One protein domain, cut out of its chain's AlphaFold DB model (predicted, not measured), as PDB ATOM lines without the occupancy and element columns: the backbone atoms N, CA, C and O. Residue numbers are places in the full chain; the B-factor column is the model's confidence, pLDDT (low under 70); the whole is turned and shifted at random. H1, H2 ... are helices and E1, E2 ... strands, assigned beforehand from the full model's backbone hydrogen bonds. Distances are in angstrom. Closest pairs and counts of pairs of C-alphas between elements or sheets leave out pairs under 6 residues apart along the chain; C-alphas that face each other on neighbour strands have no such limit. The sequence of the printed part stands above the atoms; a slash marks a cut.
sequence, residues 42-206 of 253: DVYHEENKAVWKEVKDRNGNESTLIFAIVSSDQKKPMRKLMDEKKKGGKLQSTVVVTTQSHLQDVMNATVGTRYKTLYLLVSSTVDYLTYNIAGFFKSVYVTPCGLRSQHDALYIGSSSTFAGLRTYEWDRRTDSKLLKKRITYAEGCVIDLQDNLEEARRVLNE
ATOM      1  N   ASP A  42      -5.789  78.782  78.132       64.62
ATOM      2  CA  ASP A  42      -4.637  78.347  78.933       64.62
ATOM      3  C   ASP A  42      -4.915  76.993  79.609       64.62
ATOM      4  O   ASP A  42      -4.099  76.072  79.543       64.62
ATOM      5  N   VAL A  43      -6.137  76.811  80.132       67.31
ATOM      6  CA  VAL A  43      -6.599  75.526  80.694       67.31
ATOM      7  C   VAL A  43      -6.503  74.417  79.652       67.31
ATOM      8  O   VAL A  43      -5.923  73.362  79.899       67.31
ATOM      9  N   TYR A  44      -7.018  74.651  78.445       75.25
ATOM     10  CA  TYR A  44      -6.968  73.640  77.391       75.25
ATOM     11  C   TYR A  44      -5.548  73.368  76.892       75.25
ATOM     12  O   TYR A  44      -5.265  72.256  76.438       75.25
ATOM     13  N   HIS A  45      -4.640  74.340  76.978       80.75
ATOM     14  CA  HIS A  45      -3.245  74.133  76.614       80.75
ATOM     15  C   HIS A  45      -2.520  73.219  77.609       80.75
ATOM     16  O   HIS A  45      -1.872  72.257  77.183       80.75
ATOM     17  N   GLU A  46      -2.662  73.472  78.910       84.25
ATOM     18  CA  GLU A  46      -2.053  72.648  79.961       84.25
ATOM     19  C   GLU A  46      -2.651  71.239  80.015       84.25
ATOM     20  O   GLU A  46      -1.917  70.250  80.075       84.25
ATOM     21  N   GLU A  47      -3.966  71.109  79.855       86.69
ATOM     22  CA  GLU A  47      -4.621  69.798  79.797       86.69
ATOM     23  C   GLU A  47      -4.171  68.973  78.592       86.69
ATOM     24  O   GLU A  47      -3.889  67.775  78.695       86.69
ATOM     25  N   ASN A  48      -3.986  69.626  77.442       91.19
ATOM     26  CA  ASN A  48      -3.448  68.941  76.277       91.19
ATOM     27  C   ASN A  48      -1.997  68.475  76.498       91.19
ATOM     28  O   ASN A  48      -1.606  67.419  75.991       91.19
ATOM     29  N   LYS A  49      -1.192  69.218  77.269       91.50
ATOM     30  CA  LYS A  49       0.152  68.767  77.667       91.50
ATOM     31  C   LYS A  49       0.084  67.559  78.594       91.50
ATOM     32  O   LYS A  49       0.879  66.635  78.409       91.50
ATOM     33  N   ALA A  50      -0.848  67.543  79.544       92.19
ATOM     34  CA  ALA A  50      -1.028  66.430  80.470       92.19
ATOM     35  C   ALA A  50      -1.416  65.139  79.734       92.19
ATOM     36  O   ALA A  50      -0.746  64.118  79.884       92.19
ATOM     37  N   VAL A  51      -2.417  65.200  78.851       94.62
ATOM     38  CA  VAL A  51      -2.803  64.051  78.014       94.62
ATOM     39  C   VAL A  51      -1.644  63.611  77.115       94.62
ATOM     40  O   VAL A  51      -1.386  62.418  76.974       94.62
ATOM     41  N   TRP A  52      -0.896  64.551  76.526       94.81
ATOM     42  CA  TRP A  52       0.282  64.205  75.725       94.81
ATOM     43  C   TRP A  52       1.364  63.486  76.538       94.81
ATOM     44  O   TRP A  52       1.974  62.547  76.026       94.81
ATOM     45  N   LYS A  53       1.609  63.901  77.784       94.50
ATOM     46  CA  LYS A  53       2.563  63.230  78.671       94.50
ATOM     47  C   LYS A  53       2.182  61.759  78.860       94.50
ATOM     48  O   LYS A  53       3.006  60.892  78.586       94.50
ATOM     49  N   GLU A  54       0.920  61.483  79.183       95.19
ATOM     50  CA  GLU A  54       0.423  60.109  79.334       95.19
ATOM     51  C   GLU A  54       0.504  59.312  78.024       95.19
ATOM     52  O   GLU A  54       0.951  58.163  78.011       95.19
ATOM     53  N   VAL A  55       0.151  59.923  76.886       95.50
ATOM     54  CA  VAL A  55       0.307  59.284  75.568       95.50
ATOM     55  C   VAL A  55       1.764  58.904  75.322       95.50
ATOM     56  O   VAL A  55       2.030  57.801  74.850       95.50
ATOM     57  N   LYS A  56       2.707  59.796  75.635       94.31
ATOM     58  CA  LYS A  56       4.141  59.556  75.451       94.31
ATOM     59  C   LYS A  56       4.635  58.412  76.339       94.31
ATOM     60  O   LYS A  56       5.387  57.576  75.849       94.31
ATOM     61  N   ASP A  57       4.193  58.354  77.590       92.50
ATOM     62  CA  ASP A  57       4.625  57.336  78.555       92.50
ATOM     63  C   ASP A  57       4.051  55.943  78.233       92.50
ATOM     64  O   ASP A  57       4.659  54.919  78.545       92.50
ATOM     65  N   ARG A  58       2.895  55.885  77.556       91.56
ATOM     66  CA  ARG A  58       2.246  54.637  77.100       91.56
ATOM     67  C   ARG A  58       2.491  54.316  75.626       91.56
ATOM     68  O   ARG A  58       2.019  53.290  75.124       91.56
ATOM     69  N   ASN A  59       3.218  55.178  74.923       87.56
ATOM     70  CA  ASN A  59       3.640  54.935  73.556       87.56
ATOM     71  C   ASN A  59       4.654  53.787  73.563       87.56
ATOM     72  O   ASN A  59       5.752  53.930  74.091       87.56
ATOM     73  N   GLY A  60       4.262  52.640  73.016       75.44
ATOM     74  CA  GLY A  60       5.015  51.402  73.180       75.44
ATOM     75  C   GLY A  60       5.333  50.742  71.853       75.44
ATOM     76  O   GLY A  60       6.490  50.628  71.480       75.44
ATOM     77  N   ASN A  61       4.300  50.259  71.161       84.56
ATOM     78  CA  ASN A  61       4.437  49.518  69.910       84.56
ATOM     79  C   ASN A  61       3.130  49.547  69.107       84.56
ATOM     80  O   ASN A  61       2.076  49.943  69.605       84.56
ATOM     81  N   GLU A  62       3.180  49.030  67.884       87.69
ATOM     82  CA  GLU A  62       2.052  49.025  66.943       87.69
ATOM     83  C   GLU A  62       0.845  48.185  67.401       87.69
ATOM     84  O   GLU A  62      -0.270  48.384  66.918       87.69
ATOM     85  N   SER A  63       1.027  47.270  68.363       90.81
ATOM     86  CA  SER A  63      -0.067  46.465  68.933       90.81
ATOM     87  C   SER A  63      -0.847  47.183  70.042       90.81
ATOM     88  O   SER A  63      -1.773  46.606  70.624       90.81
ATOM     89  N   THR A  64      -0.490  48.438  70.320       94.25
ATOM     90  CA  THR A  64      -1.132  49.295  71.314       94.25
ATOM     91  C   THR A  64      -2.011  50.345  70.632       94.25
ATOM     92  O   THR A  64      -1.558  51.100  69.766       94.25
ATOM     93  N   LEU A  65      -3.271  50.401  71.061       95.50
ATOM     94  CA  LEU A  65      -4.237  51.423  70.679       95.50
ATOM     95  C   LEU A  65      -4.475  52.364  71.860       95.50
ATOM     96  O   LEU A  65      -4.733  51.919  72.978       95.50
ATOM     97  N   ILE A  66      -4.395  53.663  71.605       96.94
ATOM     98  CA  ILE A  66      -4.593  54.712  72.601       96.94
ATOM     99  C   ILE A  66      -5.732  55.609  72.127       96.94
ATOM    100  O   ILE A  66      -5.636  56.222  71.066       96.94
ATOM    101  N   PHE A  67      -6.788  55.718  72.926       97.81
ATOM    102  CA  PHE A  67      -7.788  56.765  72.776       97.81
ATOM    103  C   PHE A  67      -7.475  57.902  73.736       97.81
ATOM    104  O   PHE A  67      -7.523  57.718  74.949       97.81
ATOM    105  N   ALA A  68      -7.176  59.072  73.182       97.50
ATOM    106  CA  ALA A  68      -7.142  60.323  73.926       97.50
ATOM    107  C   ALA A  68      -8.555  60.924  73.906       97.50
ATOM    108  O   ALA A  68      -9.015  61.415  72.871       97.50
ATOM    109  N   ILE A  69      -9.252  60.824  75.032       97.62
ATOM    110  CA  ILE A  69     -10.628  61.275  75.227       97.62
ATOM    111  C   ILE A  69     -10.577  62.658  75.868       97.62
ATOM    112  O   ILE A  69     -10.092  62.828  76.984       97.62
ATOM    113  N   VAL A  70     -11.053  63.656  75.135       95.88
ATOM    114  CA  VAL A  70     -10.973  65.070  75.514       95.88
ATOM    115  C   VAL A  70     -12.340  65.741  75.382       95.88
ATOM    116  O   VAL A  70     -13.260  65.163  74.791       95.88
ATOM    117  N   SER A  71     -12.494  66.956  75.912       93.81
ATOM    118  CA  SER A  71     -13.711  67.742  75.677       93.81
ATOM    119  C   SER A  71     -13.824  68.161  74.202       93.81
ATOM    120  O   SER A  71     -12.847  68.151  73.443       93.81
ATOM    121  N   SER A  72     -15.030  68.528  73.761       93.56
ATOM    122  CA  SER A  72     -15.284  68.918  72.365       93.56
ATOM    123  C   SER A  72     -14.376  70.057  71.890       93.56
ATOM    124  O   SER A  72     -13.842  69.988  70.779       93.56
ATOM    125  N   ASP A  73     -14.132  71.043  72.753       90.38
ATOM    126  CA  ASP A  73     -13.294  72.210  72.459       90.38
ATOM    127  C   ASP A  73     -11.810  71.831  72.330       90.38
ATOM    128  O   ASP A  73     -11.090  72.350  71.473       90.38
ATOM    129  N   GLN A  74     -11.358  70.842  73.108       90.94
ATOM    130  CA  GLN A  74      -9.987  70.327  73.078       90.94
ATOM    131  C   GLN A  74      -9.701  69.403  71.884       90.94
ATOM    132  O   GLN A  74      -8.543  69.240  71.491       90.94
ATOM    133  N   LYS A  75     -10.723  68.793  71.270       93.62
ATOM    134  CA  LYS A  75     -10.552  67.759  70.230       93.62
ATOM    135  C   LYS A  75      -9.670  68.212  69.066       93.62
ATOM    136  O   LYS A  75      -8.778  67.477  68.640       93.62
ATOM    137  N   LYS A  76      -9.922  69.410  68.527       92.81
ATOM    138  CA  LYS A  76      -9.162  69.966  67.393       92.81
ATOM    139  C   LYS A  76      -7.699  70.266  67.755       92.81
ATOM    140  O   LYS A  76      -6.827  69.742  67.057       92.81
ATOM    141  N   PRO A  77      -7.392  71.054  68.807       93.06
ATOM    142  CA  PRO A  77      -6.005  71.331  69.175       93.06
ATOM    143  C   PRO A  77      -5.244  70.064  69.590       93.06
ATOM    144  O   PRO A  77      -4.103  69.887  69.168       93.06
ATOM    145  N   MET A  78      -5.887  69.135  70.307       94.62
ATOM    146  CA  MET A  78      -5.280  67.851  70.664       94.62
ATOM    147  C   MET A  78      -4.955  67.002  69.426       94.62
ATOM    148  O   MET A  78      -3.861  66.451  69.314       94.62
ATOM    149  N   ARG A  79      -5.868  66.925  68.449       95.12
ATOM    150  CA  ARG A  79      -5.604  66.220  67.184       95.12
ATOM    151  C   ARG A  79      -4.412  66.820  66.444       95.12
ATOM    152  O   ARG A  79      -3.521  66.074  66.049       95.12
ATOM    153  N   LYS A  80      -4.362  68.151  66.318       93.56
ATOM    154  CA  LYS A  80      -3.237  68.850  65.682       93.56
ATOM    155  C   LYS A  80      -1.912  68.518  66.377       93.56
ATOM    156  O   LYS A  80      -0.944  68.181  65.702       93.56
ATOM    157  N   LEU A  81      -1.897  68.535  67.713       93.00
ATOM    158  CA  LEU A  81      -0.732  68.148  68.506       93.00
ATOM    159  C   LEU A  81      -0.292  66.711  68.189       93.00
ATOM    160  O   LEU A  81       0.882  66.486  67.901       93.00
ATOM    161  N   MET A  82      -1.213  65.744  68.194       94.31
ATOM    162  CA  MET A  82      -0.893  64.338  67.905       94.31
ATOM    163  C   MET A  82      -0.377  64.133  66.477       94.31
ATOM    164  O   MET A  82       0.593  63.400  66.281       94.31
ATOM    165  N   ASP A  83      -0.955  64.823  65.492       93.69
ATOM    166  CA  ASP A  83      -0.502  64.769  64.098       93.69
ATOM    167  C   ASP A  83       0.924  65.320  63.943       93.69
ATOM    168  O   ASP A  83       1.749  64.728  63.244       93.69
ATOM    169  N   GLU A  84       1.252  66.417  64.631       92.94
ATOM    170  CA  GLU A  84       2.611  66.965  64.677       92.94
ATOM    171  C   GLU A  84       3.599  65.979  65.320       92.94
ATOM    172  O   GLU A  84       4.693  65.761  64.789       92.94
ATOM    173  N   LYS A  85       3.225  65.331  66.434       93.06
ATOM    174  CA  LYS A  85       4.079  64.318  67.084       93.06
ATOM    175  C   LYS A  85       4.264  63.080  66.209       93.06
ATOM    176  O   LYS A  85       5.376  62.555  66.150       93.06
ATOM    177  N   LYS A  86       3.221  62.653  65.495       90.94
ATOM    178  CA  LYS A  86       3.279  61.537  64.544       90.94
ATOM    179  C   LYS A  86       4.205  61.844  63.367       90.94
ATOM    180  O   LYS A  86       5.079  61.038  63.071       90.94
ATOM    181  N   LYS A  87       4.064  63.019  62.739       91.50
ATOM    182  CA  LYS A  87       4.952  63.470  61.647       91.50
ATOM    183  C   LYS A  87       6.412  63.561  62.090       91.50
ATOM    184  O   LYS A  87       7.303  63.245  61.315       91.50
ATOM    185  N   GLY A  88       6.645  63.939  63.345       89.56
ATOM    186  CA  GLY A  88       7.972  63.938  63.959       89.56
ATOM    187  C   GLY A  88       8.487  62.564  64.408       89.56
ATOM    188  O   GLY A  88       9.482  62.527  65.126       89.56
ATOM    189  N   GLY A  89       7.806  61.458  64.076       85.69
ATOM    190  CA  GLY A  89       8.231  60.093  64.418       85.69
ATOM    191  C   GLY A  89       8.149  59.743  65.908       85.69
ATOM    192  O   GLY A  89       8.761  58.775  66.346       85.69
ATOM    193  N   LYS A  90       7.411  60.519  66.714       86.56
ATOM    194  CA  LYS A  90       7.344  60.351  68.180       86.56
ATOM    195  C   LYS A  90       6.261  59.375  68.647       86.56
ATOM    196  O   LYS A  90       6.098  59.203  69.850       86.56
ATOM    197  N   LEU A  91       5.511  58.775  67.721       88.81
ATOM    198  CA  LEU A  91       4.407  57.855  67.997       88.81
ATOM    199  C   LEU A  91       4.605  56.549  67.226       88.81
ATOM    200  O   LEU A  91       4.664  56.560  66.000       88.81
ATOM    201  N   GLN A  92       4.689  55.444  67.964       89.75
ATOM    202  CA  GLN A  92       4.730  54.074  67.441       89.75
ATOM    203  C   GLN A  92       3.379  53.372  67.639       89.75
ATOM    204  O   GLN A  92       2.962  52.565  66.814       89.75
ATOM    205  N   SER A  93       2.669  53.702  68.722       91.81
ATOM    206  CA  SER A  93       1.295  53.263  68.959       91.81
ATOM    207  C   SER A  93       0.309  53.962  68.016       91.81
ATOM    208  O   SER A  93       0.533  55.090  67.563       91.81
ATOM    209  N   THR A  94      -0.845  53.334  67.774       93.50
ATOM    210  CA  THR A  94      -1.958  54.033  67.118       93.50
ATOM    211  C   THR A  94      -2.659  54.910  68.152       93.50
ATOM    212  O   THR A  94      -3.192  54.394  69.131       93.50
ATOM    213  N   VAL A  95      -2.658  56.226  67.939       95.25
ATOM    214  CA  VAL A  95      -3.319  57.204  68.816       95.25
ATOM    215  C   VAL A  95      -4.506  57.815  68.089       95.25
ATOM    216  O   VAL A  95      -4.366  58.295  66.962       95.25
ATOM    217  N   VAL A  96      -5.668  57.821  68.736       96.31
ATOM    218  CA  VAL A  96      -6.903  58.396  68.206       96.31
ATOM    219  C   VAL A  96      -7.473  59.393  69.202       96.31
ATOM    220  O   VAL A  96      -7.726  59.068  70.358       96.31
ATOM    221  N   VAL A  97      -7.691  60.623  68.740       97.12
ATOM    222  CA  VAL A  97      -8.287  61.694  69.544       97.12
ATOM    223  C   VAL A  97      -9.794  61.720  69.317       97.12
ATOM    224  O   VAL A  97     -10.255  61.916  68.182       97.12
ATOM    225  N   THR A  98     -10.558  61.556  70.393       97.62
ATOM    226  CA  THR A  98     -12.022  61.522  70.369       97.62
ATOM    227  C   THR A  98     -12.633  62.238  71.577       97.62
ATOM    228  O   THR A  98     -11.923  62.760  72.430       97.62
ATOM    229  N   THR A  99     -13.959  62.298  71.617       97.38
ATOM    230  CA  THR A  99     -14.759  62.804  72.741       97.38
ATOM    231  C   THR A  99     -15.623  61.668  73.273       97.38
ATOM    232  O   THR A  99     -15.866  60.704  72.546       97.38
ATOM    233  N   GLN A 100     -16.147  61.802  74.493       96.38
ATOM    234  CA  GLN A 100     -17.058  60.812  75.081       96.38
ATOM    235  C   GLN A 100     -18.239  60.477  74.150       96.38
ATOM    236  O   GLN A 100     -18.503  59.313  73.867       96.38
ATOM    237  N   SER A 101     -18.879  61.500  73.578       96.81
ATOM    238  CA  SER A 101     -20.024  61.353  72.664       96.81
ATOM    239  C   SER A 101     -19.741  60.574  71.377       96.81
ATOM    240  O   SER A 101     -20.660  60.004  70.807       96.81
ATOM    241  N   HIS A 102     -18.489  60.539  70.913       96.44
ATOM    242  CA  HIS A 102     -18.098  59.845  69.680       96.44
ATOM    243  C   HIS A 102     -17.216  58.624  69.961       96.44
ATOM    244  O   HIS A 102     -16.674  58.025  69.032       96.44
ATOM    245  N   LEU A 103     -16.993  58.277  71.233       96.44
ATOM    246  CA  LEU A 103     -16.052  57.229  71.607       96.44
ATOM    247  C   LEU A 103     -16.446  55.895  70.979       96.44
ATOM    248  O   LEU A 103     -15.592  55.257  70.370       96.44
ATOM    249  N   GLN A 104     -17.718  55.502  71.076       95.69
ATOM    250  CA  GLN A 104     -18.156  54.195  70.587       95.69
ATOM    251  C   GLN A 104     -18.044  54.073  69.066       95.69
ATOM    252  O   GLN A 104     -17.510  53.078  68.578       95.69
ATOM    253  N   ASP A 105     -18.475  55.088  68.318       95.25
ATOM    254  CA  ASP A 105     -18.407  55.080  66.853       95.25
ATOM    255  C   ASP A 105     -16.961  54.992  66.367       95.25
ATOM    256  O   ASP A 105     -16.617  54.175  65.510       95.25
ATOM    257  N   VAL A 106     -16.081  55.803  66.962       94.19
ATOM    258  CA  VAL A 106     -14.663  55.806  66.602       94.19
ATOM    259  C   VAL A 106     -13.993  54.509  67.054       94.19
ATOM    260  O   VAL A 106     -13.147  53.986  66.326       94.19
ATOM    261  N   MET A 107     -14.375  53.950  68.205       93.44
ATOM    262  CA  MET A 107     -13.891  52.649  68.661       93.44
ATOM    263  C   MET A 107     -14.273  51.561  67.663       93.44
ATOM    264  O   MET A 107     -13.378  50.903  67.145       93.44
ATOM    265  N   ASN A 108     -15.549  51.451  67.298       91.75
ATOM    266  CA  ASN A 108     -16.041  50.468  66.331       91.75
ATOM    267  C   ASN A 108     -15.351  50.589  64.959       91.75
ATOM    268  O   ASN A 108     -15.049  49.573  64.342       91.75
ATOM    269  N   ALA A 109     -15.057  51.810  64.503       89.62
ATOM    270  CA  ALA A 109     -14.384  52.046  63.223       89.62
ATOM    271  C   ALA A 109     -12.865  51.790  63.256       89.62
ATOM    272  O   ALA A 109     -12.270  51.413  62.249       89.62
ATOM    273  N   THR A 110     -12.215  52.031  64.398       85.50
ATOM    274  CA  THR A 110     -10.746  51.934  64.533       85.50
ATOM    275  C   THR A 110     -10.295  50.529  64.918       85.50
ATOM    276  O   THR A 110      -9.167  50.113  64.632       85.50
ATOM    277  N   VAL A 111     -11.152  49.819  65.642       78.31
ATOM    278  CA  VAL A 111     -10.850  48.527  66.227       78.31
ATOM    279  C   VAL A 111     -10.698  47.461  65.141       78.31
ATOM    280  O   VAL A 111     -11.612  47.165  64.382       78.31
ATOM    281  N   GLY A 112      -9.529  46.828  65.135       69.12
ATOM    282  CA  GLY A 112      -9.273  45.574  64.437       69.12
ATOM    283  C   GLY A 112      -8.566  44.592  65.369       69.12
ATOM    284  O   GLY A 112      -8.025  44.985  66.405       69.12
ATOM    285  N   THR A 113      -8.505  43.316  64.990       71.69
ATOM    286  CA  THR A 113      -7.898  42.232  65.795       71.69
ATOM    287  C   THR A 113      -6.380  42.361  65.995       71.69
ATOM    288  O   THR A 113      -5.782  41.560  66.711       71.69
ATOM    289  N   ARG A 114      -5.743  43.378  65.398       86.38
ATOM    290  CA  ARG A 114      -4.296  43.623  65.489       86.38
ATOM    291  C   ARG A 114      -3.831  44.146  66.852       86.38
ATOM    292  O   ARG A 114      -2.664  43.973  67.199       86.38
ATOM    293  N   TYR A 115      -4.712  44.786  67.620       91.50
ATOM    294  CA  TYR A 115      -4.335  45.389  68.899       91.50
ATOM    295  C   TYR A 115      -4.542  44.421  70.060       91.50
ATOM    296  O   TYR A 115      -5.589  43.789  70.191       91.50
ATOM    297  N   LYS A 116      -3.547  44.342  70.945       91.69
ATOM    298  CA  LYS A 116      -3.603  43.525  72.168       91.69
ATOM    299  C   LYS A 116      -3.895  44.371  73.401       91.69
ATOM    300  O   LYS A 116      -4.481  43.854  74.357       91.69
ATOM    301  N   THR A 117      -3.517  45.646  73.367       94.56
ATOM    302  CA  THR A 117      -3.620  46.567  74.498       94.56
ATOM    303  C   THR A 117      -4.376  47.828  74.106       94.56
ATOM    304  O   THR A 117      -4.113  48.404  73.049       94.56
ATOM    305  N   LEU A 118      -5.297  48.247  74.973       96.19
ATOM    306  CA  LEU A 118      -6.068  49.478  74.858       96.19
ATOM    307  C   LEU A 118      -5.757  50.401  76.037       96.19
ATOM    308  O   LEU A 118      -5.829  49.971  77.186       96.19
ATOM    309  N   TYR A 119      -5.480  51.667  75.751       97.38
ATOM    310  CA  TYR A 119      -5.456  52.739  76.743       97.38
ATOM    311  C   TYR A 119      -6.581  53.728  76.449       97.38
ATOM    312  O   TYR A 119      -6.674  54.245  75.335       97.38
ATOM    313  N   LEU A 120      -7.417  53.995  77.445       98.06
ATOM    314  CA  LEU A 120      -8.372  55.097  77.465       98.06
ATOM    315  C   LEU A 120      -7.784  56.191  78.357       98.06
ATOM    316  O   LEU A 120      -7.801  56.074  79.581       98.06
ATOM    317  N   LEU A 121      -7.210  57.214  77.732       97.50
ATOM    318  CA  LEU A 121      -6.573  58.343  78.403       97.50
ATOM    319  C   LEU A 121      -7.539  59.523  78.388       97.50
ATOM    320  O   LEU A 121      -7.884  60.013  77.314       97.50
ATOM    321  N   VAL A 122      -8.004  59.953  79.556       96.88
ATOM    322  CA  VAL A 122      -9.140  60.878  79.672       96.88
ATOM    323  C   VAL A 122      -8.693  62.205  80.270       96.88
ATOM    324  O   VAL A 122      -8.254  62.238  81.411       96.88
ATOM    325  N   SER A 123      -8.821  63.296  79.517       94.56
ATOM    326  CA  SER A 123      -8.544  64.669  79.978       94.56
ATOM    327  C   SER A 123      -9.255  64.994  81.295       94.56
ATOM    328  O   SER A 123     -10.348  64.475  81.539       94.56
ATOM    329  N   SER A 124      -8.688  65.868  82.135       91.44
ATOM    330  CA  SER A 124      -9.341  66.289  83.387       91.44
ATOM    331  C   SER A 124     -10.685  66.991  83.136       91.44
ATOM    332  O   SER A 124     -11.591  66.917  83.957       91.44
ATOM    333  N   THR A 125     -10.864  67.570  81.945       90.38
ATOM    334  CA  THR A 125     -12.087  68.272  81.525       90.38
ATOM    335  C   THR A 125     -13.246  67.347  81.140       90.38
ATOM    336  O   THR A 125     -14.247  67.820  80.606       90.38
ATOM    337  N   VAL A 126     -13.081  66.031  81.269       92.69
ATOM    338  CA  VAL A 126     -14.125  65.033  81.011       92.69
ATOM    339  C   VAL A 126     -14.388  64.306  82.320       92.69
ATOM    340  O   VAL A 126     -13.589  63.485  82.751       92.69
ATOM    341  N   ASP A 127     -15.486  64.622  82.977       92.38
ATOM    342  CA  ASP A 127     -15.897  64.055  84.261       92.38
ATOM    343  C   ASP A 127     -16.471  62.640  84.142       92.38
ATOM    344  O   ASP A 127     -16.317  61.847  85.067       92.38
ATOM    345  N   TYR A 128     -17.076  62.307  83.003       94.25
ATOM    346  CA  TYR A 128     -17.802  61.057  82.814       94.25
ATOM    347  C   TYR A 128     -17.366  60.291  81.556       94.25
ATOM    348  O   TYR A 128     -17.218  60.857  80.468       94.25
ATOM    349  N   LEU A 129     -17.195  58.975  81.695       96.75
ATOM    350  CA  LEU A 129     -16.801  58.055  80.631       96.75
ATOM    351  C   LEU A 129     -17.691  56.808  80.631       96.75
ATOM    352  O   LEU A 129     -17.771  56.079  81.614       96.75
ATOM    353  N   THR A 130     -18.259  56.506  79.468       96.69
ATOM    354  CA  THR A 130     -18.984  55.260  79.182       96.69
ATOM    355  C   THR A 130     -18.482  54.638  77.892       96.69
ATOM    356  O   THR A 130     -18.340  55.335  76.885       96.69
ATOM    357  N   TYR A 131     -18.248  53.325  77.898       96.75
ATOM    358  CA  TYR A 131     -17.738  52.585  76.740       96.75
ATOM    359  C   TYR A 131     -18.326  51.177  76.622       96.75
ATOM    360  O   TYR A 131     -18.707  50.558  77.608       96.75
ATOM    361  N   ASN A 132     -18.297  50.617  75.415       96.62
ATOM    362  CA  ASN A 132     -18.474  49.190  75.182       96.62
ATOM    363  C   ASN A 132     -17.241  48.646  74.455       96.62
ATOM    364  O   ASN A 132     -17.048  48.867  73.254       96.62
ATOM    365  N   ILE A 133     -16.383  47.958  75.208       95.69
ATOM    366  CA  ILE A 133     -15.122  47.421  74.708       95.69
ATOM    367  C   ILE A 133     -15.300  45.937  74.410       95.69
ATOM    368  O   ILE A 133     -15.447  45.101  75.305       95.69
ATOM    369  N   ALA A 134     -15.198  45.584  73.135       91.06
ATOM    370  CA  ALA A 134     -15.267  44.195  72.716       91.06
ATOM    371  C   ALA A 134     -14.074  43.356  73.224       91.06
ATOM    372  O   ALA A 134     -12.957  43.824  73.459       91.06
ATOM    373  N   GLY A 135     -14.326  42.058  73.395       89.31
ATOM    374  CA  GLY A 135     -13.443  41.130  74.099       89.31
ATOM    375  C   GLY A 135     -12.236  40.619  73.314       89.31
ATOM    376  O   GLY A 135     -11.794  39.510  73.587       89.31
ATOM    377  N   PHE A 136     -11.674  41.347  72.349       90.38
ATOM    378  CA  PHE A 136     -10.437  40.917  71.665       90.38
ATOM    379  C   PHE A 136      -9.170  41.501  72.313       90.38
ATOM    380  O   PHE A 136      -8.116  40.871  72.243       90.38
ATOM    381  N   PHE A 137      -9.262  42.624  73.039       92.94
ATOM    382  CA  PHE A 137      -8.132  43.131  73.823       92.94
ATOM    383  C   PHE A 137      -7.763  42.157  74.952       92.94
ATOM    384  O   PHE A 137      -8.627  41.527  75.576       92.94
ATOM    385  N   LYS A 138      -6.461  42.022  75.217       93.69
ATOM    386  CA  LYS A 138      -5.934  41.290  76.379       93.69
ATOM    387  C   LYS A 138      -5.880  42.184  77.611       93.69
ATOM    388  O   LYS A 138      -6.161  41.721  78.713       93.69
ATOM    389  N   SER A 139      -5.515  43.450  77.427       95.12
ATOM    390  CA  SER A 139      -5.396  44.415  78.519       95.12
ATOM    391  C   SER A 139      -6.006  45.755  78.136       95.12
ATOM    392  O   SER A 139      -5.703  46.285  77.069       95.12
ATOM    393  N   VAL A 140      -6.829  46.293  79.025       96.75
ATOM    394  CA  VAL A 140      -7.446  47.613  78.930       96.75
ATOM    395  C   VAL A 140      -7.016  48.421  80.147       96.75
ATOM    396  O   VAL A 140      -7.055  47.919  81.269       96.75
ATOM    397  N   TYR A 141      -6.621  49.667  79.934       97.38
ATOM    398  CA  TYR A 141      -6.291  50.598  81.003       97.38
ATOM    399  C   TYR A 141      -7.115  51.861  80.831       97.38
ATOM    400  O   TYR A 141      -7.151  52.423  79.737       97.38
ATOM    401  N   VAL A 142      -7.754  52.303  81.905       97.62
ATOM    402  CA  VAL A 142      -8.475  53.573  81.959       97.62
ATOM    403  C   VAL A 142      -7.695  54.490  82.881       97.62
ATOM    404  O   VAL A 142      -7.401  54.128  84.021       97.62
ATOM    405  N   THR A 143      -7.278  55.640  82.367       96.31
ATOM    406  CA  THR A 143      -6.386  56.550  83.084       96.31
ATOM    407  C   THR A 143      -6.872  57.980  82.909       96.31
ATOM    408  O   THR A 143      -6.851  58.497  81.786       96.31
ATOM    409  N   PRO A 144      -7.313  58.641  83.989       94.94
ATOM    410  CA  PRO A 144      -7.511  60.069  83.942       94.94
ATOM    411  C   PRO A 144      -6.149  60.763  83.826       94.94
ATOM    412  O   PRO A 144      -5.168  60.366  84.448       94.94
ATOM    413  N   CYS A 145      -6.096  61.793  82.998       92.81
ATOM    414  CA  CYS A 145      -4.933  62.629  82.761       92.81
ATOM    415  C   CYS A 145      -5.091  63.945  83.526       92.81
ATOM    416  O   CYS A 145      -6.209  64.424  83.720       92.81
ATOM    417  N   GLY A 146      -3.960  64.546  83.893       84.94
ATOM    418  CA  GLY A 146      -3.935  65.806  84.634       84.94
ATOM    419  C   GLY A 146      -4.052  65.613  86.147       84.94
ATOM    420  O   GLY A 146      -4.120  64.493  86.653       84.94
ATOM    421  N   LEU A 147      -4.019  66.724  86.879       72.69
ATOM    422  CA  LEU A 147      -4.179  66.723  88.331       72.69
ATOM    423  C   LEU A 147      -5.674  66.714  88.652       72.69
ATOM    424  O   LEU A 147      -6.342  67.730  88.494       72.69
ATOM    425  N   ARG A 148      -6.192  65.571  89.103       72.00
ATOM    426  CA  ARG A 148      -7.554  65.466  89.638       72.00
ATOM    427  C   ARG A 148      -7.508  65.458  91.155       72.00
ATOM    428  O   ARG A 148      -6.741  64.702  91.746       72.00
ATOM    429  N   SER A 149      -8.322  66.302  91.784       62.97
ATOM    430  CA  SER A 149      -8.585  66.189  93.217       62.97
ATOM    431  C   SER A 149      -9.579  65.049  93.485       62.97
ATOM    432  O   SER A 149     -10.218  64.541  92.564       62.97
ATOM    433  N   GLN A 150      -9.752  64.653  94.749       52.72
ATOM    434  CA  GLN A 150     -10.735  63.630  95.139       52.72
ATOM    435  C   GLN A 150     -12.177  64.002  94.732       52.72
ATOM    436  O   GLN A 150     -13.009  63.118  94.547       52.72
ATOM    437  N   HIS A 151     -12.461  65.298  94.559       61.44
ATOM    438  CA  HIS A 151     -13.751  65.806  94.087       61.44
ATOM    439  C   HIS A 151     -13.858  65.889  92.555       61.44
ATOM    440  O   HIS A 151     -14.963  66.031  92.043       61.44
ATOM    441  N   ASP A 152     -12.745  65.714  91.834       79.75
ATOM    442  CA  ASP A 152     -12.660  65.769  90.369       79.75
ATOM    443  C   ASP A 152     -12.411  64.382  89.762       79.75
ATOM    444  O   ASP A 152     -11.705  64.243  88.761       79.75
ATOM    445  N   ALA A 153     -12.942  63.325  90.380       89.88
ATOM    446  CA  ALA A 153     -12.792  61.961  89.884       89.88
ATOM    447  C   ALA A 153     -13.375  61.786  88.467       89.88
ATOM    448  O   ALA A 153     -14.283  62.500  88.043       89.88
ATOM    449  N   LEU A 154     -12.839  60.820  87.724       94.81
ATOM    450  CA  LEU A 154     -13.430  60.333  86.486       94.81
ATOM    451  C   LEU A 154     -14.468  59.263  86.822       94.81
ATOM    452  O   LEU A 154     -14.111  58.167  87.260       94.81
ATOM    453  N   TYR A 155     -15.731  59.560  86.560       94.62
ATOM    454  CA  TYR A 155     -16.839  58.638  86.751       94.62
ATOM    455  C   TYR A 155     -16.980  57.708  85.546       94.62
ATOM    456  O   TYR A 155     -17.079  58.144  84.399       94.62
ATOM    457  N   ILE A 156     -16.969  56.405  85.807       96.38
ATOM    458  CA  ILE A 156     -17.178  55.353  84.817       96.38
ATOM    459  C   ILE A 156     -18.637  54.932  84.888       96.38
ATOM    460  O   ILE A 156     -19.068  54.385  85.903       96.38
ATOM    461  N   GLY A 157     -19.385  55.164  83.816       94.56
ATOM    462  CA  GLY A 157     -20.812  54.881  83.796       94.56
ATOM    463  C   GLY A 157     -21.126  53.401  83.993       94.56
ATOM    464  O   GLY A 157     -20.434  52.535  83.450       94.56
ATOM    465  N   SER A 158     -22.203  53.109  84.724       91.62
ATOM    466  CA  SER A 158     -22.643  51.744  85.068       91.62
ATOM    467  C   SER A 158     -22.892  50.828  83.862       91.62
ATOM    468  O   SER A 158     -22.786  49.606  83.973       91.62
ATOM    469  N   SER A 159     -23.206  51.410  82.703       93.06
ATOM    470  CA  SER A 159     -23.408  50.707  81.434       93.06
ATOM    471  C   SER A 159     -22.105  50.379  80.701       93.06
ATOM    472  O   SER A 159     -22.146  49.743  79.648       93.06
ATOM    473  N   SER A 160     -20.950  50.774  81.247       96.56
ATOM    474  CA  SER A 160     -19.649  50.479  80.656       96.56
ATOM    475  C   SER A 160     -19.348  48.989  80.695       96.56
ATOM    476  O   SER A 160     -19.406  48.366  81.764       96.56
ATOM    477  N   THR A 161     -18.967  48.425  79.550       96.31
ATOM    478  CA  THR A 161     -18.685  46.993  79.413       96.31
ATOM    479  C   THR A 161     -17.294  46.701  78.871       96.31
ATOM    480  O   THR A 161     -16.739  47.434  78.046       96.31
ATOM    481  N   PHE A 162     -16.740  45.570  79.305       95.94
ATOM    482  CA  PHE A 162     -15.558  44.965  78.708       95.94
ATOM    483  C   PHE A 162     -15.805  43.479  78.467       95.94
ATOM    484  O   PHE A 162     -16.240  42.755  79.357       95.94
ATOM    485  N   ALA A 163     -15.546  43.023  77.241       94.12
ATOM    486  CA  ALA A 163     -15.765  41.640  76.820       94.12
ATOM    487  C   ALA A 163     -17.188  41.120  77.115       94.12
ATOM    488  O   ALA A 163     -17.368  39.940  77.399       94.12
ATOM    489  N   GLY A 164     -18.186  42.008  77.029       93.38
ATOM    490  CA  GLY A 164     -19.598  41.694  77.269       93.38
ATOM    491  C   GLY A 164     -20.039  41.740  78.734       93.38
ATOM    492  O   GLY A 164     -21.237  41.675  78.978       93.38
ATOM    493  N   LEU A 165     -19.117  41.898  79.689       94.25
ATOM    494  CA  LEU A 165     -19.443  42.044  81.110       94.25
ATOM    495  C   LEU A 165     -19.507  43.511  81.515       94.25
ATOM    496  O   LEU A 165     -18.700  44.320  81.041       94.25
ATOM    497  N   ARG A 166     -20.428  43.844  82.424       94.31
ATOM    498  CA  ARG A 166     -20.483  45.178  83.031       94.31
ATOM    499  C   ARG A 166     -19.294  45.392  83.957       94.31
ATOM    500  O   ARG A 166     -18.708  44.457  84.500       94.31
ATOM    501  N   THR A 167     -18.949  46.656  84.164       90.88
ATOM    502  CA  THR A 167     -17.779  47.036  84.965       90.88
ATOM    503  C   THR A 167     -17.823  46.470  86.392       90.88
ATOM    504  O   THR A 167     -16.811  45.962  86.866       90.88
ATOM    505  N   TYR A 168     -18.989  46.461  87.042       87.94
ATOM    506  CA  TYR A 168     -19.165  45.907  88.394       87.94
ATOM    507  C   TYR A 168     -19.292  44.373  88.448       87.94
ATOM    508  O   TYR A 168     -19.225  43.786  89.523       87.94
ATOM    509  N   GLU A 169     -19.464  43.706  87.305       90.81
ATOM    510  CA  GLU A 169     -19.476  42.238  87.201       90.81
ATOM    511  C   GLU A 169     -18.069  41.672  86.986       90.81
ATOM    512  O   GLU A 169     -17.854  40.467  87.121       90.81
ATOM    513  N   TRP A 170     -17.102  42.525  86.629       90.50
ATOM    514  CA  TRP A 170     -15.818  42.086  86.097       90.50
ATOM    515  C   TRP A 170     -15.060  41.151  87.045       90.50
ATOM    516  O   TRP A 170     -14.515  40.136  86.608       90.50
ATOM    517  N   ASP A 171     -15.055  41.437  88.343       87.12
ATOM    518  CA  ASP A 171     -14.336  40.631  89.339       87.12
ATOM    519  C   ASP A 171     -15.023  39.301  89.669       87.12
ATOM    520  O   ASP A 171     -14.423  38.432  90.297       87.12
ATOM    521  N   ARG A 172     -16.247  39.096  89.175       87.75
ATOM    522  CA  ARG A 172     -17.031  37.866  89.359       87.75
ATOM    523  C   ARG A 172     -16.910  36.900  88.178       87.75
ATOM    524  O   ARG A 172     -17.563  35.860  88.160       87.75
ATOM    525  N   ARG A 173     -16.101  37.233  87.167       90.06
ATOM    526  CA  ARG A 173     -15.923  36.409  85.963       90.06
ATOM    527  C   ARG A 173     -15.309  35.044  86.301       90.06
ATOM    528  O   ARG A 173     -14.284  34.968  86.970       90.06
ATOM    529  N   THR A 174     -15.890  33.973  85.767       86.62
ATOM    530  CA  THR A 174     -15.397  32.591  85.941       86.62
ATOM    531  C   THR A 174     -14.914  31.956  84.636       86.62
ATOM    532  O   THR A 174     -14.154  30.990  84.662       86.62
ATOM    533  N   ASP A 175     -15.300  32.508  83.481       88.12
ATOM    534  CA  ASP A 175     -14.880  32.007  82.171       88.12
ATOM    535  C   ASP A 175     -13.351  32.116  81.999       88.12
ATOM    536  O   ASP A 175     -12.752  33.191  82.124       88.12
ATOM    537  N   SER A 176     -12.712  30.996  81.658       86.62
ATOM    538  CA  SER A 176     -11.254  30.886  81.514       86.62
ATOM    539  C   SER A 176     -10.646  31.827  80.462       86.62
ATOM    540  O   SER A 176      -9.489  32.244  80.589       86.62
ATOM    541  N   LYS A 177     -11.400  32.208  79.423       88.75
ATOM    542  CA  LYS A 177     -10.987  33.199  78.418       88.75
ATOM    543  C   LYS A 177     -11.051  34.614  78.986       88.75
ATOM    544  O   LYS A 177     -10.188  35.426  78.643       88.75
ATOM    545  N   LEU A 178     -12.026  34.910  79.847       91.50
ATOM    546  CA  LEU A 178     -12.157  36.207  80.519       91.50
ATOM    547  C   LEU A 178     -11.137  36.378  81.652       91.50
ATOM    548  O   LEU A 178     -10.624  37.477  81.857       91.50
ATOM    549  N   LEU A 179     -10.754  35.295  82.332       90.31
ATOM    550  CA  LEU A 179      -9.698  35.316  83.353       90.31
ATOM    551  C   LEU A 179      -8.323  35.711  82.786       90.31
ATOM    552  O   LEU A 179      -7.540  36.366  83.467       90.31
ATOM    553  N   LYS A 180      -8.052  35.402  81.511       91.44
ATOM    554  CA  LYS A 180      -6.826  35.822  80.798       91.44
ATOM    555  C   LYS A 180      -6.834  37.297  80.376       91.44
ATOM    556  O   LYS A 180      -5.857  37.768  79.787       91.44
ATOM    557  N   LYS A 181      -7.936  38.013  80.610       95.00
ATOM    558  CA  LYS A 181      -8.100  39.427  80.271       95.00
ATOM    559  C   LYS A 181      -8.003  40.292  81.513       95.00
ATOM    560  O   LYS A 181      -8.357  39.879  82.615       95.00
ATOM    561  N   ARG A 182      -7.561  41.529  81.307       95.38
ATOM    562  CA  ARG A 182      -7.426  42.523  82.369       95.38
ATOM    563  C   ARG A 182      -8.028  43.851  81.939       95.38
ATOM    564  O   ARG A 182      -7.722  44.327  80.849       95.38
ATOM    565  N   ILE A 183      -8.816  44.448  82.819       96.12
ATOM    566  CA  ILE A 183      -9.116  45.876  82.806       96.12
ATOM    567  C   ILE A 183      -8.571  46.471  84.100       96.12
ATOM    568  O   ILE A 183      -8.617  45.827  85.147       96.12
ATOM    569  N   THR A 184      -7.969  47.649  84.016       96.12
ATOM    570  CA  THR A 184      -7.377  48.327  85.168       96.12
ATOM    571  C   THR A 184      -7.759  49.793  85.127       96.12
ATOM    572  O   THR A 184      -7.538  50.467  84.123       96.12
ATOM    573  N   TYR A 185      -8.310  50.268  86.235       95.19
ATOM    574  CA  TYR A 185      -8.637  51.666  86.457       95.19
ATOM    575  C   TYR A 185      -7.509  52.290  87.271       95.19
ATOM    576  O   TYR A 185      -7.110  51.736  88.295       95.19
ATOM    577  N   ALA A 186      -6.943  53.388  86.779       93.88
ATOM    578  CA  ALA A 186      -5.952  54.139  87.535       93.88
ATOM    579  C   ALA A 186      -6.611  54.894  88.700       93.88
ATOM    580  O   ALA A 186      -7.835  55.030  88.770       93.88
ATOM    581  N   GLU A 187      -5.780  55.398  89.611       90.69
ATOM    582  CA  GLU A 187      -6.232  56.286  90.677       90.69
ATOM    583  C   GLU A 187      -7.007  57.481  90.095       90.69
ATOM    584  O   GLU A 187      -6.656  58.020  89.044       90.69
ATOM    585  N   GLY A 188      -8.100  57.856  90.762       90.88
ATOM    586  CA  GLY A 188      -9.016  58.895  90.293       90.88
ATOM    587  C   GLY A 188     -10.161  58.390  89.411       90.88
ATOM    588  O   GLY A 188     -11.017  59.191  89.055       90.88
ATOM    589  N   CYS A 189     -10.234  57.097  89.077       93.31
ATOM    590  CA  CYS A 189     -11.434  56.492  88.488       93.31
ATOM    591  C   CYS A 189     -12.421  56.027  89.569       93.31
ATOM    592  O   CYS A 189     -12.038  55.326  90.504       93.31
ATOM    593  N   VAL A 190     -13.705  56.340  89.394       93.31
ATOM    594  CA  VAL A 190     -14.803  55.911  90.271       93.31
ATOM    595  C   VAL A 190     -15.882  55.254  89.421       93.31
ATOM    596  O   VAL A 190     -16.296  55.814  88.414       93.31
ATOM    597  N   ILE A 191     -16.344  54.065  89.801       92.44
ATOM    598  CA  ILE A 191     -17.449  53.399  89.101       92.44
ATOM    599  C   ILE A 191     -18.758  54.006  89.602       92.44
ATOM    600  O   ILE A 191     -19.091  53.874  90.779       92.44
ATOM    601  N   ASP A 192     -19.491  54.660  88.707       92.12
ATOM    602  CA  ASP A 192     -20.799  55.226  89.002       92.12
ATOM    603  C   ASP A 192     -21.889  54.182  88.753       92.12
ATOM    604  O   ASP A 192     -22.083  53.712  87.631       92.12
ATOM    605  N   LEU A 193     -22.591  53.805  89.820       89.44
ATOM    606  CA  LEU A 193     -23.647  52.795  89.810       89.44
ATOM    607  C   LEU A 193     -25.054  53.394  89.876       89.44
ATOM    608  O   LEU A 193     -26.005  52.619  89.936       89.44
ATOM    609  N   GLN A 194     -25.211  54.724  89.872       86.25
ATOM    610  CA  GLN A 194     -26.507  55.368  90.130       86.25
ATOM    611  C   GLN A 194     -27.623  54.865  89.205       86.25
ATOM    612  O   GLN A 194     -28.694  54.506  89.689       86.25
ATOM    613  N   ASP A 195     -27.346  54.712  87.908       83.25
ATOM    614  CA  ASP A 195     -28.355  54.285  86.925       83.25
ATOM    615  C   ASP A 195     -28.739  52.794  87.007       83.25
ATOM    616  O   ASP A 195     -29.716  52.372  86.394       83.25
ATOM    617  N   ASN A 196     -27.965  51.965  87.714       85.31
ATOM    618  CA  ASN A 196     -28.180  50.513  87.805       85.31
ATOM    619  C   ASN A 196     -27.975  49.991  89.235       85.31
ATOM    620  O   ASN A 196     -27.532  48.858  89.430       85.31
ATOM    621  N   LEU A 197     -28.274  50.815  90.242       87.38
ATOM    622  CA  LEU A 197     -27.894  50.541  91.625       87.38
ATOM    623  C   LEU A 197     -28.527  49.255  92.171       87.38
ATOM    624  O   LEU A 197     -27.856  48.490  92.857       87.38
ATOM    625  N   GLU A 198     -29.800  48.999  91.864       88.31
ATOM    626  CA  GLU A 198     -30.510  47.798  92.326       88.31
ATOM    627  C   GLU A 198     -29.919  46.518  91.735       88.31
ATOM    628  O   GLU A 198     -29.631  45.567  92.462       88.31
ATOM    629  N   GLU A 199     -29.682  46.520  90.424       87.50
ATOM    630  CA  GLU A 199     -29.072  45.402  89.707       87.50
ATOM    631  C   GLU A 199     -27.642  45.154  90.198       87.50
ATOM    632  O   GLU A 199     -27.292  44.032  90.561       87.50
ATOM    633  N   ALA A 200     -26.837  46.215  90.305       87.31
ATOM    634  CA  ALA A 200     -25.484  46.130  90.837       87.31
ATOM    635  C   ALA A 200     -25.490  45.604  92.279       87.31
ATOM    636  O   ALA A 200     -24.696  44.731  92.619       87.31
ATOM    637  N   ARG A 201     -26.421  46.062  93.123       87.62
ATOM    638  CA  ARG A 201     -26.574  45.567  94.495       87.62
ATOM    639  C   ARG A 201     -26.968  44.094  94.523       87.62
ATOM    640  O   ARG A 201     -26.445  43.370  95.368       87.62
ATOM    641  N   ARG A 202     -27.858  43.633  93.640       88.38
ATOM    642  CA  ARG A 202     -28.208  42.207  93.542       88.38
ATOM    643  C   ARG A 202     -26.968  41.382  93.210       88.38
ATOM    644  O   ARG A 202     -26.589  40.520  93.995       88.38
ATOM    645  N   VAL A 203     -26.286  41.729  92.119       86.44
ATOM    646  CA  VAL A 203     -25.096  41.019  91.632       86.44
ATOM    647  C   VAL A 203     -23.963  41.020  92.660       86.44
ATOM    648  O   VAL A 203     -23.328  39.992  92.881       86.44
ATOM    649  N   LEU A 204     -23.700  42.151  93.320       83.19
ATOM    650  CA  LEU A 204     -22.617  42.263  94.302       83.19
ATOM    651  C   LEU A 204     -22.904  41.496  95.601       83.19
ATOM    652  O   LEU A 204     -21.957  41.058  96.251       83.19
ATOM    653  N   ASN A 205     -24.176  41.296  95.963       85.00
ATOM    654  CA  ASN A 205     -24.564  40.523  97.149       85.00
ATOM    655  C   ASN A 205     -24.714  39.021  96.883       85.00
ATOM    656  O   ASN A 205     -24.774  38.239  97.833       85.00
ATOM    657  N   GLU A 206     -24.777  38.592  95.624       81.81
ATOM    658  CA  GLU A 206     -24.786  37.169  95.307       81.81
ATOM    659  C   GLU A 206     -23.444  36.530  95.709       81.81
ATOM    660  O   GLU A 206     -22.377  37.094  95.433       81.81
TER     661      GLU A 206
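Overview. This is residues 42 to 206 of the 253 residues of an uncharacterized protein of Fusarium floridanum (UniProt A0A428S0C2). A twisted sheet of five parallel strands has H1 and H2 packed over one face and H3 over the other, near its E2 edge. Beside the E4 and E6 side of this sheet, starting near the last residue of E4, Pro 144, lies a small second sheet, E5 and E7, with H4 and H6 side by side next to it and H6 at one end of the longest axis. The printed part has 165 residues with six named helices and seven named strands, in the order H1 E1 H2 E2 H3 E3 E4 E5 H4 H5 E6 E7 H6; the class is mixed, helices and strands. The large sheet runs E2 E1 E3 E4 E6. The whole is compact, with a radius of gyration of the C-alphas of 15.9 A and spans of 52 by 36 by 25 A.

Along the chain. H1, residues 42 to 58, begins at C-alpha 42 (-4.637, 78.347, 78.933) and is 24.8 A long. E1, residues 64 to 69, is followed by H2, residues 72 to 87, 23.5 A. E2 is residues 94 to 98, H3 100 to 110, E3 117 to 122 and E4 139 to 144, 16.7 A. E5, residues 154 to 157, precedes H4, 167 to 172, and H5, 176 to 179. E6 is residues 182 to 185, E7 189 to 192. H6, residues 194 to 205, is 16.5 A and ends at C-alpha 205 (-24.564, 40.523, 97.149).

Arrangement. The large sheet has helices on both faces, three layers. N 67 and O 119 of E1 and E3 are 2.8 A apart, N 96 and O 66 of E2 and E1 2.8 A, N 120 and O 141 of E3 and E4 2.8 A, and N 140 and O 182 of E4 and E6 2.8 A, each within hydrogen-bond range. H1 and H2 touch, closest at the C-alphas of Asn 48 and Met 78, 6.0 A, at a steep tilt of 46 degrees. H3 lies on the opposite face, 9.1 A in height over the sheet. E1, H2, E2 form a strand-helix-strand unit, two parallel neighbour strands joined through a helix, with a right-handed crossover; E2, H3, E3 form a split one, with E1 between its strands, also right-handed. In the parallel pair E5 and E7, N 156 and O 190 are 2.8 A apart. H4 and H6 touch, closest at the C-alphas of Tyr 168 and Ala 200, 6.8 A, through residues 200 to 204 of H6 alone. H4 only grazes the large sheet; H5 is not on it. Every O i to N i+4 pair is within range in H1, against 10 of 12 in H2, 5 of 7 in H3, 6 of 8 in H6 and 0 of 2 in H4, which has 2 of 3 O i to N i+3 pairs; H5 is too short for an O i to N i+4 pair.

Size, cuts and confidence. The C-alphas farthest apart, of Gly 88 and Glu 206, are 52.7 A apart. The printed part has no cut. The link E3 to E4, 16 residues, is long. Mean pLDDT of the printed part is 90.5; residues 42 to 43, 112 and 149 to 151 are under 70.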